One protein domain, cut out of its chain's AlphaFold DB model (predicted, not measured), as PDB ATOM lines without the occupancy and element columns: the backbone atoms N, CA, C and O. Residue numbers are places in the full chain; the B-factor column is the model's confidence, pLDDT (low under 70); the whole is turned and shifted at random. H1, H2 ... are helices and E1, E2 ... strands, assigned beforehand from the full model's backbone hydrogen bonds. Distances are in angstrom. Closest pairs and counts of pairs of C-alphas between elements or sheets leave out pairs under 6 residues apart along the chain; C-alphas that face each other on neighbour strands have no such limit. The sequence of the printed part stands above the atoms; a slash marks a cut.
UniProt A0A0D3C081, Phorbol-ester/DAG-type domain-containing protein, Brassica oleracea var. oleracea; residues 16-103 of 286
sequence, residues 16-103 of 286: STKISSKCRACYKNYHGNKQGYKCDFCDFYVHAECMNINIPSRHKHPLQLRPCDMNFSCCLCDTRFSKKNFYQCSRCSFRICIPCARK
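This is residues 16 to 103 of the 286 residues of the protein "Phorbol-ester/DAG-type domain-containing protein" of Brassica oleracea var. oleracea (UniProt A0A0D3C081). With little regular structure, the domain forms two small loop-rich lobes: hairpin E1-E2 then H1, and the antiparallel sheet E3 - E4 - E5 then H2. Of 88 printed residues, 26 are in named elements, in the order E1 E2 H1 E3 E4 E5 H2, a mixed class. The whole is compact, radius of gyration of the C-alphas 13.1 A, spanning 34 by 27 by 22 A.

E1, residues 36 to 38, begins at C-alpha (34.740, 32.125, 253.435). E2 is 45 to 47, H1 48 to 51, E3 63 to 66 (9.2 A), E4 86 to 89 (10.1 A), E5 95 to 97. H2, 98 to 102, ends at C-alpha (22.666, 25.700, 243.371).

In hairpin E1-E2, N 37 and O 46 are 2.8 A apart. E3 E4 E5 is a meander of antiparallel neighbours, two hairpins; N 64 and O 88, and N 87 and O 96, are 2.9 A apart. H1 only just is on this sheet, with 5 pairs of C-alphas within 10 A, and only grazes it. H2 grazes it too; its O i to N i+4 pair is within hydrogen-bond range.

The printed part has no cut. Links H1 to E3 and E3 to E4 are long. pLDDT is under 70 at 15 residues.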
ATOM      1  N   SER A  16      40.514  30.126 256.500       84.25
ATOM      2  CA  SER A  16      39.245  30.723 256.893       84.25
ATOM      3  C   SER A  16      39.394  32.246 256.993       84.25
ATOM      4  O   SER A  16      40.351  32.743 257.584       84.25
ATOM      5  N   THR A  17      38.467  32.999 256.407       81.38
ATOM      6  CA  THR A  17      38.487  34.468 256.398       81.38
ATOM      7  C   THR A  17      37.070  35.042 256.441       81.38
ATOM      8  O   THR A  17      36.119  34.418 255.967       81.38
ATOM      9  N   LYS A  18      36.939  36.250 256.998       76.94
ATOM     10  CA  LYS A  18      35.718  37.076 256.941       76.94
ATOM     11  C   LYS A  18      35.816  38.211 255.915       76.94
ATOM     12  O   LYS A  18      34.832  38.901 255.676       76.94
ATOM     13  N   ILE A  19      36.993  38.410 255.316       72.44
ATOM     14  CA  ILE A  19      37.207  39.406 254.261       72.44
ATOM     15  C   ILE A  19      36.498  38.909 253.003       72.44
ATOM     16  O   ILE A  19      36.864  37.867 252.455       72.44
ATOM     17  N   SER A  20      35.482  39.646 252.563       69.69
ATOM     18  CA  SER A  20      34.703  39.298 251.382       69.69
ATOM     19  C   SER A  20      35.410  39.748 250.106       69.69
ATOM     20  O   SER A  20      35.687  40.935 249.934       69.69
ATOM     21  N   SER A  21      35.644  38.819 249.187       78.81
ATOM     22  CA  SER A  21      36.022  39.113 247.804       78.81
ATOM     23  C   SER A  21      35.096  38.367 246.836       78.81
ATOM     24  O   SER A  21      34.120  37.730 247.244       78.81
ATOM     25  N   LYS A  22      35.349  38.465 245.527       86.00
ATOM     26  CA  LYS A  22      34.519  37.805 244.513       86.00
ATOM     27  C   LYS A  22      34.620  36.283 244.633       86.00
ATOM     28  O   LYS A  22      35.644  35.691 244.302       86.00
ATOM     29  N   CYS A  23      33.537  35.636 245.057       86.06
ATOM     30  CA  CYS A  23      33.479  34.182 245.182       86.06
ATOM     31  C   CYS A  23      33.619  33.512 243.811       86.06
ATOM     32  O   CYS A  23      32.810  33.734 242.913       86.06
ATOM     33  N   ARG A  24      34.606  32.630 243.654       83.62
ATOM     34  CA  ARG A  24      34.884  31.908 242.402       83.62
ATOM     35  C   ARG A  24      33.806  30.900 242.016       83.62
ATOM     36  O   ARG A  24      33.791  30.451 240.874       83.62
ATOM     37  N   ALA A  25      32.915  30.559 242.942       82.50
ATOM     38  CA  ALA A  25      31.800  29.675 242.661       82.50
ATOM     39  C   ALA A  25      30.546  30.446 242.223       82.50
ATOM     40  O   ALA A  25      30.055  30.275 241.113       82.50
ATOM     41  N   CYS A  26      30.009  31.312 243.086       83.06
ATOM     42  CA  CYS A  26      28.766  32.029 242.787       83.06
ATOM     43  C   CYS A  26      28.968  33.379 242.084       83.06
ATOM     44  O   CYS A  26      27.980  34.029 241.761       83.06
ATOM     45  N   TYR A  27      30.215  33.808 241.868       83.06
ATOM     46  CA  TYR A  27      30.606  35.084 241.254       83.06
ATOM     47  C   TYR A  27      30.095  36.344 241.971       83.06
ATOM     48  O   TYR A  27      30.224  37.444 241.437       83.06
ATOM     49  N   LYS A  28      29.564  36.202 243.192       83.12
ATOM     50  CA  LYS A  28      29.107  37.309 244.040       83.12
ATOM     51  C   LYS A  28      30.219  37.778 244.975       83.12
ATOM     52  O   LYS A  28      30.980  36.954 245.481       83.12
ATOM     53  N   ASN A  29      30.260  39.086 245.228       74.75
ATOM     54  CA  ASN A  29      31.225  39.718 246.135       74.75
ATOM     55  C   ASN A  29      30.795  39.658 247.607       74.75
ATOM     56  O   ASN A  29      31.645  39.683 248.485       74.75
ATOM     57  N   TYR A  30      29.489  39.602 247.881       66.38
ATOM     58  CA  TYR A  30      28.956  39.713 249.235       66.38
ATOM     59  C   TYR A  30      27.850  38.691 249.492       66.38
ATOM     60  O   TYR A  30      26.956  38.486 248.668       66.38
ATOM     61  N   HIS A  31      27.921  38.061 250.660       62.16
ATOM     62  CA  HIS A  31      26.893  37.196 251.228       62.16
ATOM     63  C   HIS A  31      26.837  37.455 252.747       62.16
ATOM     64  O   HIS A  31      27.098  36.562 253.540       62.16
ATOM     65  N   GLY A  32      26.574  38.698 253.171       59.81
ATOM     66  CA  GLY A  32      26.187  39.016 254.558       59.81
ATOM     67  C   GLY A  32      27.179  38.599 255.650       59.81
ATOM     68  O   GLY A  32      26.800  37.836 256.529       59.81
ATOM     69  N   ASN A  33      28.443  39.045 255.593       58.44
ATOM     70  CA  ASN A  33      29.496  38.715 256.579       58.44
ATOM     71  C   ASN A  33      29.695  37.206 256.854       58.44
ATOM     72  O   ASN A  33      30.222  36.820 257.900       58.44
ATOM     73  N   LYS A  34      29.283  36.329 255.929       70.50
ATOM     74  CA  LYS A  34      29.463  34.881 256.067       70.50
ATOM     75  C   LYS A  34      30.926  34.472 255.894       70.50
ATOM     76  O   LYS A  34      31.660  35.049 255.095       70.50
ATOM     77  N   GLN A  35      31.316  33.427 256.623       80.75
ATOM     78  CA  GLN A  35      32.651  32.833 256.567       80.75
ATOM     79  C   GLN A  35      32.979  32.342 255.146       80.75
ATOM     80  O   GLN A  35      32.153  31.707 254.478       80.75
ATOM     81  N   GLY A  36      34.201  32.608 254.699       85.88
ATOM     82  CA  GLY A  36      34.740  32.125 253.435       85.88
ATOM     83  C   GLY A  36      36.128  31.525 253.602       85.88
ATOM     84  O   GLY A  36      36.723  31.546 254.680       85.88
ATOM     85  N   TYR A  37      36.638  30.991 252.504       86.94
ATOM     86  CA  TYR A  37      37.947  30.373 252.402       86.94
ATOM     87  C   TYR A  37      38.742  31.089 251.313       86.94
ATOM     88  O   TYR A  37      38.243  31.244 250.196       86.94
ATOM     89  N   LYS A  38      39.961  31.531 251.633       87.38
ATOM     90  CA  LYS A  38      40.881  32.156 250.674       87.38
ATOM     91  C   LYS A  38      42.163  31.347 250.514       87.38
ATOM     92  O   LYS A  38      42.606  30.692 251.457       87.38
ATOM     93  N   CYS A  39      42.758  31.414 249.332       86.56
ATOM     94  CA  CYS A  39      44.144  31.010 249.136       86.56
ATOM     95  C   CYS A  39      45.059  32.191 249.478       86.56
ATOM     96  O   CYS A  39      44.723  33.331 249.173       86.56
ATOM     97  N   ASP A  40      46.206  31.927 250.098       85.50
ATOM     98  CA  ASP A  40      47.206  32.973 250.351       85.50
ATOM     99  C   ASP A  40      48.128  33.218 249.147       85.50
ATOM    100  O   ASP A  40      48.818  34.229 249.106       85.50
ATOM    101  N   PHE A  41      48.137  32.306 248.170       84.50
ATOM    102  CA  PHE A  41      49.049  32.336 247.020       84.50
ATOM    103  C   PHE A  41      48.380  32.801 245.717       84.50
ATOM    104  O   PHE A  41      49.061  32.992 244.716       84.50
ATOM    105  N   CYS A  42      47.054  32.963 245.696       85.44
ATOM    106  CA  CYS A  42      46.326  33.507 244.548       85.44
ATOM    107  C   CYS A  42      45.000  34.152 244.965       85.44
ATOM    108  O   CYS A  42      44.525  33.961 246.084       85.44
ATOM    109  N   ASP A  43      44.335  34.814 244.017       82.94
ATOM    110  CA  ASP A  43      43.031  35.471 244.203       82.94
ATOM    111  C   ASP A  43      41.846  34.492 244.297       82.94
ATOM    112  O   ASP A  43      40.709  34.792 243.898       82.94
ATOM    113  N   PHE A  44      42.094  33.265 244.750       84.94
ATOM    114  CA  PHE A  44      41.040  32.299 244.980       84.94
ATOM    115  C   PHE A  44      40.329  32.612 246.291       84.94
ATOM    116  O   PHE A  44      40.915  32.568 247.372       84.94
ATOM    117  N   TYR A  45      39.028  32.850 246.182       86.19
ATOM    118  CA  TYR A  45      38.126  32.966 247.312       86.19
ATOM    119  C   TYR A  45      36.820  32.246 247.010       86.19
ATOM    120  O   TYR A  45      36.296  32.304 245.892       86.19
ATOM    121  N   VAL A  46      36.270  31.582 248.016       84.31
ATOM    122  CA  VAL A  46      34.996  30.878 247.922       84.31
ATOM    123  C   VAL A  46      34.252  30.989 249.249       84.31
ATOM    124  O   VAL A  46      34.837  30.854 250.322       84.31
ATOM    125  N   HIS A  47      32.946  31.245 249.198       85.81
ATOM    126  CA  HIS A  47      32.111  31.200 250.402       85.81
ATOM    127  C   HIS A  47      32.123  29.788 250.998       85.81
ATOM    128  O   HIS A  47      32.135  28.820 250.240       85.81
ATOM    129  N   ALA A  48      32.030  29.639 252.321       81.19
ATOM    130  CA  ALA A  48      32.010  28.312 252.946       81.19
ATOM    131  C   ALA A  48      30.868  27.423 252.407       81.19
ATOM    132  O   ALA A  48      31.098  26.268 252.060       81.19
ATOM    133  N   GLU A  49      29.673  28.000 252.219       79.44
ATOM    134  CA  GLU A  49      28.504  27.342 251.598       79.44
ATOM    135  C   GLU A  49      28.702  26.982 250.114       79.44
ATOM    136  O   GLU A  49      27.992  26.141 249.571       79.44
ATOM    137  N   CYS A  50      29.645  27.642 249.437       80.81
ATOM    138  CA  CYS A  50      30.010  27.332 248.060       80.81
ATOM    139  C   CYS A  50      31.190  26.356 247.979       80.81
ATOM    140  O   CYS A  50      31.375  25.738 246.945       80.81
ATOM    141  N   MET A  51      32.009  26.221 249.024       75.31
ATOM    142  CA  MET A  51      33.100  25.243 249.041       75.31
ATOM    143  C   MET A  51      32.532  23.839 249.229       75.31
ATOM    144  O   MET A  51      32.795  22.938 248.440       75.31
ATOM    145  N   ASN A  52      31.670  23.705 250.235       66.38
ATOM    146  CA  ASN A  52      30.959  22.480 250.542       66.38
ATOM    147  C   ASN A  52      29.495  22.707 250.197       66.38
ATOM    148  O   ASN A  52      28.684  23.000 251.079       66.38
ATOM    149  N   ILE A  53      29.149  22.619 248.907       64.19
ATOM    150  CA  ILE A  53      27.729  22.558 248.585       64.19
ATOM    151  C   ILE A  53      27.233  21.238 249.157       64.19
ATOM    152  O   ILE A  53      27.590  20.160 248.685       64.19
ATOM    153  N   ASN A  54      26.387  21.345 250.173       55.53
ATOM    154  CA  ASN A  54      25.585  20.240 250.662       55.53
ATOM    155  C   ASN A  54      24.488  19.984 249.613       55.53
ATOM    156  O   ASN A  54      23.311  20.240 249.855       55.53
ATOM    157  N   ILE A  55      24.893  19.601 248.391       56.72
ATOM    158  CA  ILE A  55      23.981  19.150 247.339       56.72
ATOM    159  C   ILE A  55      23.361  17.917 247.950       56.72
ATOM    160  O   ILE A  55      24.113  16.961 248.132       56.72
ATOM    161  N   PRO A  56      22.084  17.958 248.356       50.62
ATOM    162  CA  PRO A  56      21.542  17.042 249.344       50.62
ATOM    163  C   PRO A  56      21.961  15.595 249.068       50.62
ATOM    164  O   PRO A  56      21.451  14.967 248.144       50.62
ATOM    165  N   SER A  57      22.981  15.141 249.804       51.38
ATOM    166  CA  SER A  57      23.219  13.790 250.321       51.38
ATOM    167  C   SER A  57      22.822  12.569 249.467       51.38
ATOM    168  O   SER A  57      22.513  11.518 250.025       51.38
ATOM    169  N   ARG A  58      22.832  12.640 248.126       58.47
ATOM    170  CA  ARG A  58      22.412  11.504 247.273       58.47
ATOM    171  C   ARG A  58      23.328  11.174 246.100       58.47
ATOM    172  O   ARG A  58      23.213  10.077 245.557       58.47
ATOM    173  N   HIS A  59      24.282  12.040 245.748       73.69
ATOM    174  CA  HIS A  59      25.465  11.540 245.052       73.69
ATOM    175  C   HIS A  59      26.376  10.903 246.106       73.69
ATOM    176  O   HIS A  59      26.769  11.571 247.056       73.69
ATOM    177  N   LYS A  60      26.682   9.609 245.970       71.12
ATOM    178  CA  LYS A  60      27.357   8.810 247.014       71.12
ATOM    179  C   LYS A  60      28.766   9.300 247.391       71.12
ATOM    180  O   LYS A  60      29.364   8.777 248.325       71.12
ATOM    181  N   HIS A  61      29.319  10.259 246.656       79.94
ATOM    182  CA  HIS A  61      30.702  10.696 246.772       79.94
ATOM    183  C   HIS A  61      30.793  12.222 246.938       79.94
ATOM    184  O   HIS A  61      30.010  12.940 246.312       79.94
ATOM    185  N   PRO A  62      31.767  12.732 247.713       77.88
ATOM    186  CA  PRO A  62      32.004  14.165 247.835       77.88
ATOM    187  C   PRO A  62      32.294  14.823 246.484       77.88
ATOM    188  O   PRO A  62      32.985  14.258 245.629       77.88
ATOM    189  N   LEU A  63      31.781  16.039 246.313       80.88
ATOM    190  CA  LEU A  63      32.074  16.873 245.157       80.88
ATOM    191  C   LEU A  63      33.086  17.944 245.536       80.88
ATOM    192  O   LEU A  63      32.966  18.578 246.579       80.88
ATOM    193  N   GLN A  64      34.050  18.174 244.655       81.06
ATOM    194  CA  GLN A  64      35.066  19.203 244.809       81.06
ATOM    195  C   GLN A  64      34.886  20.268 243.737       81.06
ATOM    196  O   GLN A  64      34.607  19.951 242.577       81.06
ATOM    197  N   LEU A  65      35.068  21.530 244.120       83.50
ATOM    198  CA  LEU A  65      35.146  22.624 243.162       83.50
ATOM    199  C   LEU A  65      36.465  22.509 242.394       83.50
ATOM    200  O   LEU A  65      37.538  22.563 242.990       83.50
ATOM    201  N   ARG A  66      36.382  22.367 241.075       81.06
ATOM    202  CA  ARG A  66      37.540  22.321 240.184       81.06
ATOM    203  C   ARG A  66      37.598  23.585 239.334       81.06
ATOM    204  O   ARG A  66      36.548  24.046 238.856       81.06
ATOM    205  N   PRO A  67      38.798  24.165 239.152       76.88
ATOM    206  CA  PRO A  67      38.984  25.173 238.138       76.88
ATOM    207  C   PRO A  67      38.921  24.493 236.777       76.88
ATOM    208  O   PRO A  67      39.173  23.295 236.643       76.88
ATOM    209  N   CYS A  68      38.514  25.242 235.768       68.69
ATOM    210  CA  CYS A  68      38.278  24.657 234.465       68.69
ATOM    211  C   CYS A  68      39.259  25.213 233.450       68.69
ATOM    212  O   CYS A  68      38.981  26.230 232.818       68.69
ATOM    213  N   ASP A  69      40.359  24.489 233.273       65.31
ATOM    214  CA  ASP A  69      41.303  24.704 232.173       65.31
ATOM    215  C   ASP A  69      40.903  23.907 230.913       65.31
ATOM    216  O   ASP A  69      41.482  24.080 229.846       65.31
ATOM    217  N   MET A  70      39.862  23.067 231.012       66.25
ATOM    218  CA  MET A  70      39.371  22.176 229.950       66.25
ATOM    219  C   MET A  70      37.885  22.408 229.634       66.25
ATOM    220  O   MET A  70      37.196  23.140 230.331       66.25
ATOM    221  N   ASN A  71      37.356  21.783 228.582       81.94
ATOM    222  CA  ASN A  71      35.916  21.788 228.303       81.94
ATOM    223  C   ASN A  71      35.205  20.691 229.113       81.94
ATOM    224  O   ASN A  71      35.693  19.560 229.196       81.94
ATOM    225  N   PHE A  72      34.024  20.980 229.665       86.38
ATOM    226  CA  PHE A  72      33.189  19.964 230.318       86.38
ATOM    227  C   PHE A  72      31.715  20.091 229.934       86.38
ATOM    228  O   PHE A  72      31.238  21.172 229.596       86.38
ATOM    229  N   SER A  73      30.980  18.982 230.018       90.94
ATOM    230  CA  SER A  73      29.518  18.959 229.968       90.94
ATOM    231  C   SER A  73      28.952  18.731 231.366       90.94
ATOM    232  O   SER A  73      29.450  17.900 232.132       90.94
ATOM    233  N   CYS A  74      27.922  19.494 231.722       90.88
ATOM    234  CA  CYS A  74      27.190  19.282 232.965       90.88
ATOM    235  C   CYS A  74      26.328  18.022 232.852       90.88
ATOM    236  O   CYS A  74      25.497  17.940 231.959       90.88
ATOM    237  N   CYS A  75      26.450  17.090 233.797       90.12
ATOM    238  CA  CYS A  75      25.661  15.860 233.827       90.12
ATOM    239  C   CYS A  75      24.149  16.083 233.971       90.12
ATOM    240  O   CYS A  75      23.395  15.167 233.682       90.12
ATOM    241  N   LEU A  76      23.705  17.245 234.462       89.56
ATOM    242  CA  LEU A  76      22.279  17.509 234.669       89.56
ATOM    243  C   LEU A  76      21.637  18.280 233.521       89.56
ATOM    244  O   LEU A  76      20.518  17.961 233.158       89.56
ATOM    245  N   CYS A  77      22.290  19.314 232.987       89.44
ATOM    246  CA  CYS A  77      21.694  20.173 231.956       89.44
ATOM    247  C   CYS A  77      22.288  19.978 230.562       89.44
ATOM    248  O   CYS A  77      21.933  20.737 229.666       89.44
ATOM    249  N   ASP A  78      23.248  19.063 230.410       89.81
ATOM    250  CA  ASP A  78      23.973  18.726 229.175       89.81
ATOM    251  C   ASP A  78      24.699  19.888 228.475       89.81
ATOM    252  O   ASP A  78      25.449  19.694 227.518       89.81
ATOM    253  N   THR A  79      24.582  21.105 229.010       90.50
ATOM    254  CA  THR A  79      25.281  22.289 228.527       90.50
ATOM    255  C   THR A  79      26.787  22.096 228.648       90.50
ATOM    256  O   THR A  79      27.309  21.718 229.707       90.50
ATOM    257  N   ARG A  80      27.486  22.399 227.553       90.69
ATOM    258  CA  ARG A  80      28.944  22.456 227.501       90.69
ATOM    259  C   ARG A  80      29.416  23.809 228.012       90.69
ATOM    260  O   ARG A  80      28.893  24.850 227.626       90.69
ATOM    261  N   PHE A  81      30.417  23.790 228.873       85.88
ATOM    262  CA  PHE A  81      31.034  24.981 229.426       85.88
ATOM    263  C   PHE A  81      32.536  24.947 229.158       85.88
ATOM    264  O   PHE A  81      33.177  23.896 229.242       85.88
ATOM    265  N   SER A  82      33.087  26.121 228.872       83.19
ATOM    266  CA  SER A  82      34.518  26.379 228.753       83.19
ATOM    267  C   SER A  82      34.912  27.453 229.766       83.19
ATOM    268  O   SER A  82      34.130  28.367 230.044       83.19
ATOM    269  N   LYS A  83      36.108  27.333 230.357       79.06
ATOM    270  CA  LYS A  83      36.694  28.342 231.263       79.06
ATOM    271  C   LYS A  83      35.798  28.746 232.454       79.06
ATOM    272  O   LYS A  83      35.844  29.883 232.920       79.06
ATOM    273  N   LYS A  84      34.953  27.834 232.955       81.44
ATOM    274  CA  LYS A  84      34.070  28.063 234.116       81.44
ATOM    275  C   LYS A  84      34.234  26.967 235.152       81.44
ATOM    276  O   LYS A  84      34.159  25.796 234.811       81.44
ATOM    277  N   ASN A  85      34.369  27.353 236.415       84.25
ATOM    278  CA  ASN A  85      34.491  26.412 237.526       84.25
ATOM    279  C   ASN A  85      33.261  25.496 237.620       84.25
ATOM    280  O   ASN A  85      32.143  25.889 237.269       84.25
ATOM    281  N   PHE A  86      33.464  24.283 238.122       86.75
ATOM    282  CA  PHE A  86      32.420  23.264 238.225       86.75
ATOM    283  C   PHE A  86      32.671  22.341 239.410       86.75
ATOM    284  O   PHE A  86      33.772  22.303 239.954       86.75
ATOM    285  N   TYR A  87      31.644  21.599 239.817       87.12
ATOM    286  CA  TYR A  87      31.797  20.568 240.837       87.12
ATOM    287  C   TYR A  87      32.017  19.220 240.175       87.12
ATOM    288  O   TYR A  87      31.255  18.830 239.286       87.12
ATOM    289  N   GLN A  88      33.036  18.503 240.629       87.06
ATOM    290  CA  GLN A  88      33.379  17.173 240.154       87.06
ATOM    291  C   GLN A  88      33.444  16.191 241.310       87.06
ATOM    292  O   GLN A  88      34.012  16.477 242.363       87.06
ATOM    293  N   CYS A  89      32.887  15.010 241.086       86.00
ATOM    294  CA  CYS A  89      33.078  13.875 241.965       86.00
ATOM    295  C   CYS A  89      34.517  13.360 241.873       86.00
ATOM    296  O   CYS A  89      35.022  13.101 240.783       86.00
ATOM    297  N   SER A  90      35.157  13.143 243.020       81.75
ATOM    298  CA  SER A  90      36.508  12.572 243.084       81.75
ATOM    299  C   SER A  90      36.570  11.076 242.747       81.75
ATOM    300  O   SER A  90      37.651  10.541 242.526       81.75
ATOM    301  N   ARG A  91      35.423  10.387 242.720       85.38
ATOM    302  CA  ARG A  91      35.324   8.924 242.585       85.38
ATOM    303  C   ARG A  91      34.618   8.432 241.326       85.38
ATOM    304  O   ARG A  91      34.652   7.242 241.042       85.38
ATOM    305  N   CYS A  92      33.935   9.300 240.588       86.88
ATOM    306  CA  CYS A  92      33.259   8.920 239.350       86.88
ATOM    307  C   CYS A  92      33.196  10.098 238.377       86.88
ATOM    308  O   CYS A  92      33.542  11.226 238.719       86.88
ATOM    309  N   SER A  93      32.697   9.859 237.167       86.19
ATOM    310  CA  SER A  93      32.620  10.866 236.104       86.19
ATOM    311  C   SER A  93      31.536  11.940 236.305       86.19
ATOM    312  O   SER A  93      31.272  12.714 235.382       86.19
ATOM    313  N   PHE A  94      30.877  11.986 237.469       88.00
ATOM    314  CA  PHE A  94      29.822  12.955 237.763       88.00
ATOM    315  C   PHE A  94      30.397  14.369 237.886       88.00
ATOM    316  O   PHE A  94      31.239  14.650 238.742       88.00
ATOM    317  N   ARG A  95      29.926  15.263 237.015       89.31
ATOM    318  CA  ARG A  95      30.338  16.667 236.936       89.31
ATOM    319  C   ARG A  95      29.111  17.540 236.758       89.31
ATOM    320  O   ARG A  95      28.263  17.241 235.926       89.31
ATOM    321  N   ILE A  96      29.016  18.641 237.488       88.88
ATOM    322  CA  ILE A  96      27.875  19.556 237.396       88.88
ATOM    323  C   ILE A  96      28.337  21.005 237.378       88.88
ATOM    324  O   ILE A  96      29.271  21.400 238.078       88.88
ATOM    325  N   CYS A  97      27.652  21.823 236.586       89.00
ATOM    326  CA  CYS A  97      27.890  23.254 236.588       89.00
ATOM    327  C   CYS A  97      27.331  23.890 237.867       89.00
ATOM    328  O   CYS A  97      26.365  23.411 238.468       89.00
ATOM    329  N   ILE A  98      27.922  25.014 238.262       84.81
ATOM    330  CA  ILE A  98      27.539  25.721 239.487       84.81
ATOM    331  C   ILE A  98      26.060  26.143 239.499       84.81
ATOM    332  O   ILE A  98      25.422  25.967 240.538       84.81
ATOM    333  N   PRO A  99      25.461  26.630 238.391       85.94
ATOM    334  CA  PRO A  99      24.028  26.912 238.363       85.94
ATOM    335  C   PRO A  99      23.160  25.697 238.703       85.94
ATOM    336  O   PRO A  99      22.204  25.837 239.459       85.94
ATOM    337  N   CYS A 100      23.495  24.505 238.194       88.06
ATOM    338  CA  CYS A 100      22.749  23.285 238.512       88.06
ATOM    339  C   CYS A 100      22.949  22.854 239.966       88.06
ATOM    340  O   CYS A 100      21.981  22.490 240.619       88.06
ATOM    341  N   ALA A 101      24.172  22.964 240.490       85.25
ATOM    342  CA  ALA A 101      24.482  22.630 241.881       85.25
ATOM    343  C   ALA A 101      23.741  23.507 242.909       85.25
ATOM    344  O   ALA A 101      23.545  23.099 244.048       85.25
ATOM    345  N   ARG A 102      23.355  24.726 242.512       80.81
ATOM    346  CA  ARG A 102      22.666  25.700 243.371       80.81
ATOM    347  C   ARG A 102      21.144  25.651 243.274       80.81
ATOM    348  O   ARG A 102      20.480  26.299 244.080       80.81
ATOM    349  N   LYS A 103      20.590  24.967 242.273       82.75
ATOM    350  CA  LYS A 103      19.138  24.824 242.140       82.75
ATOM    351  C   LYS A 103      18.643  23.751 243.117       82.75
ATOM    352  O   LYS A 103      19.347  22.761 243.318       82.75
TER     353      LYS A 103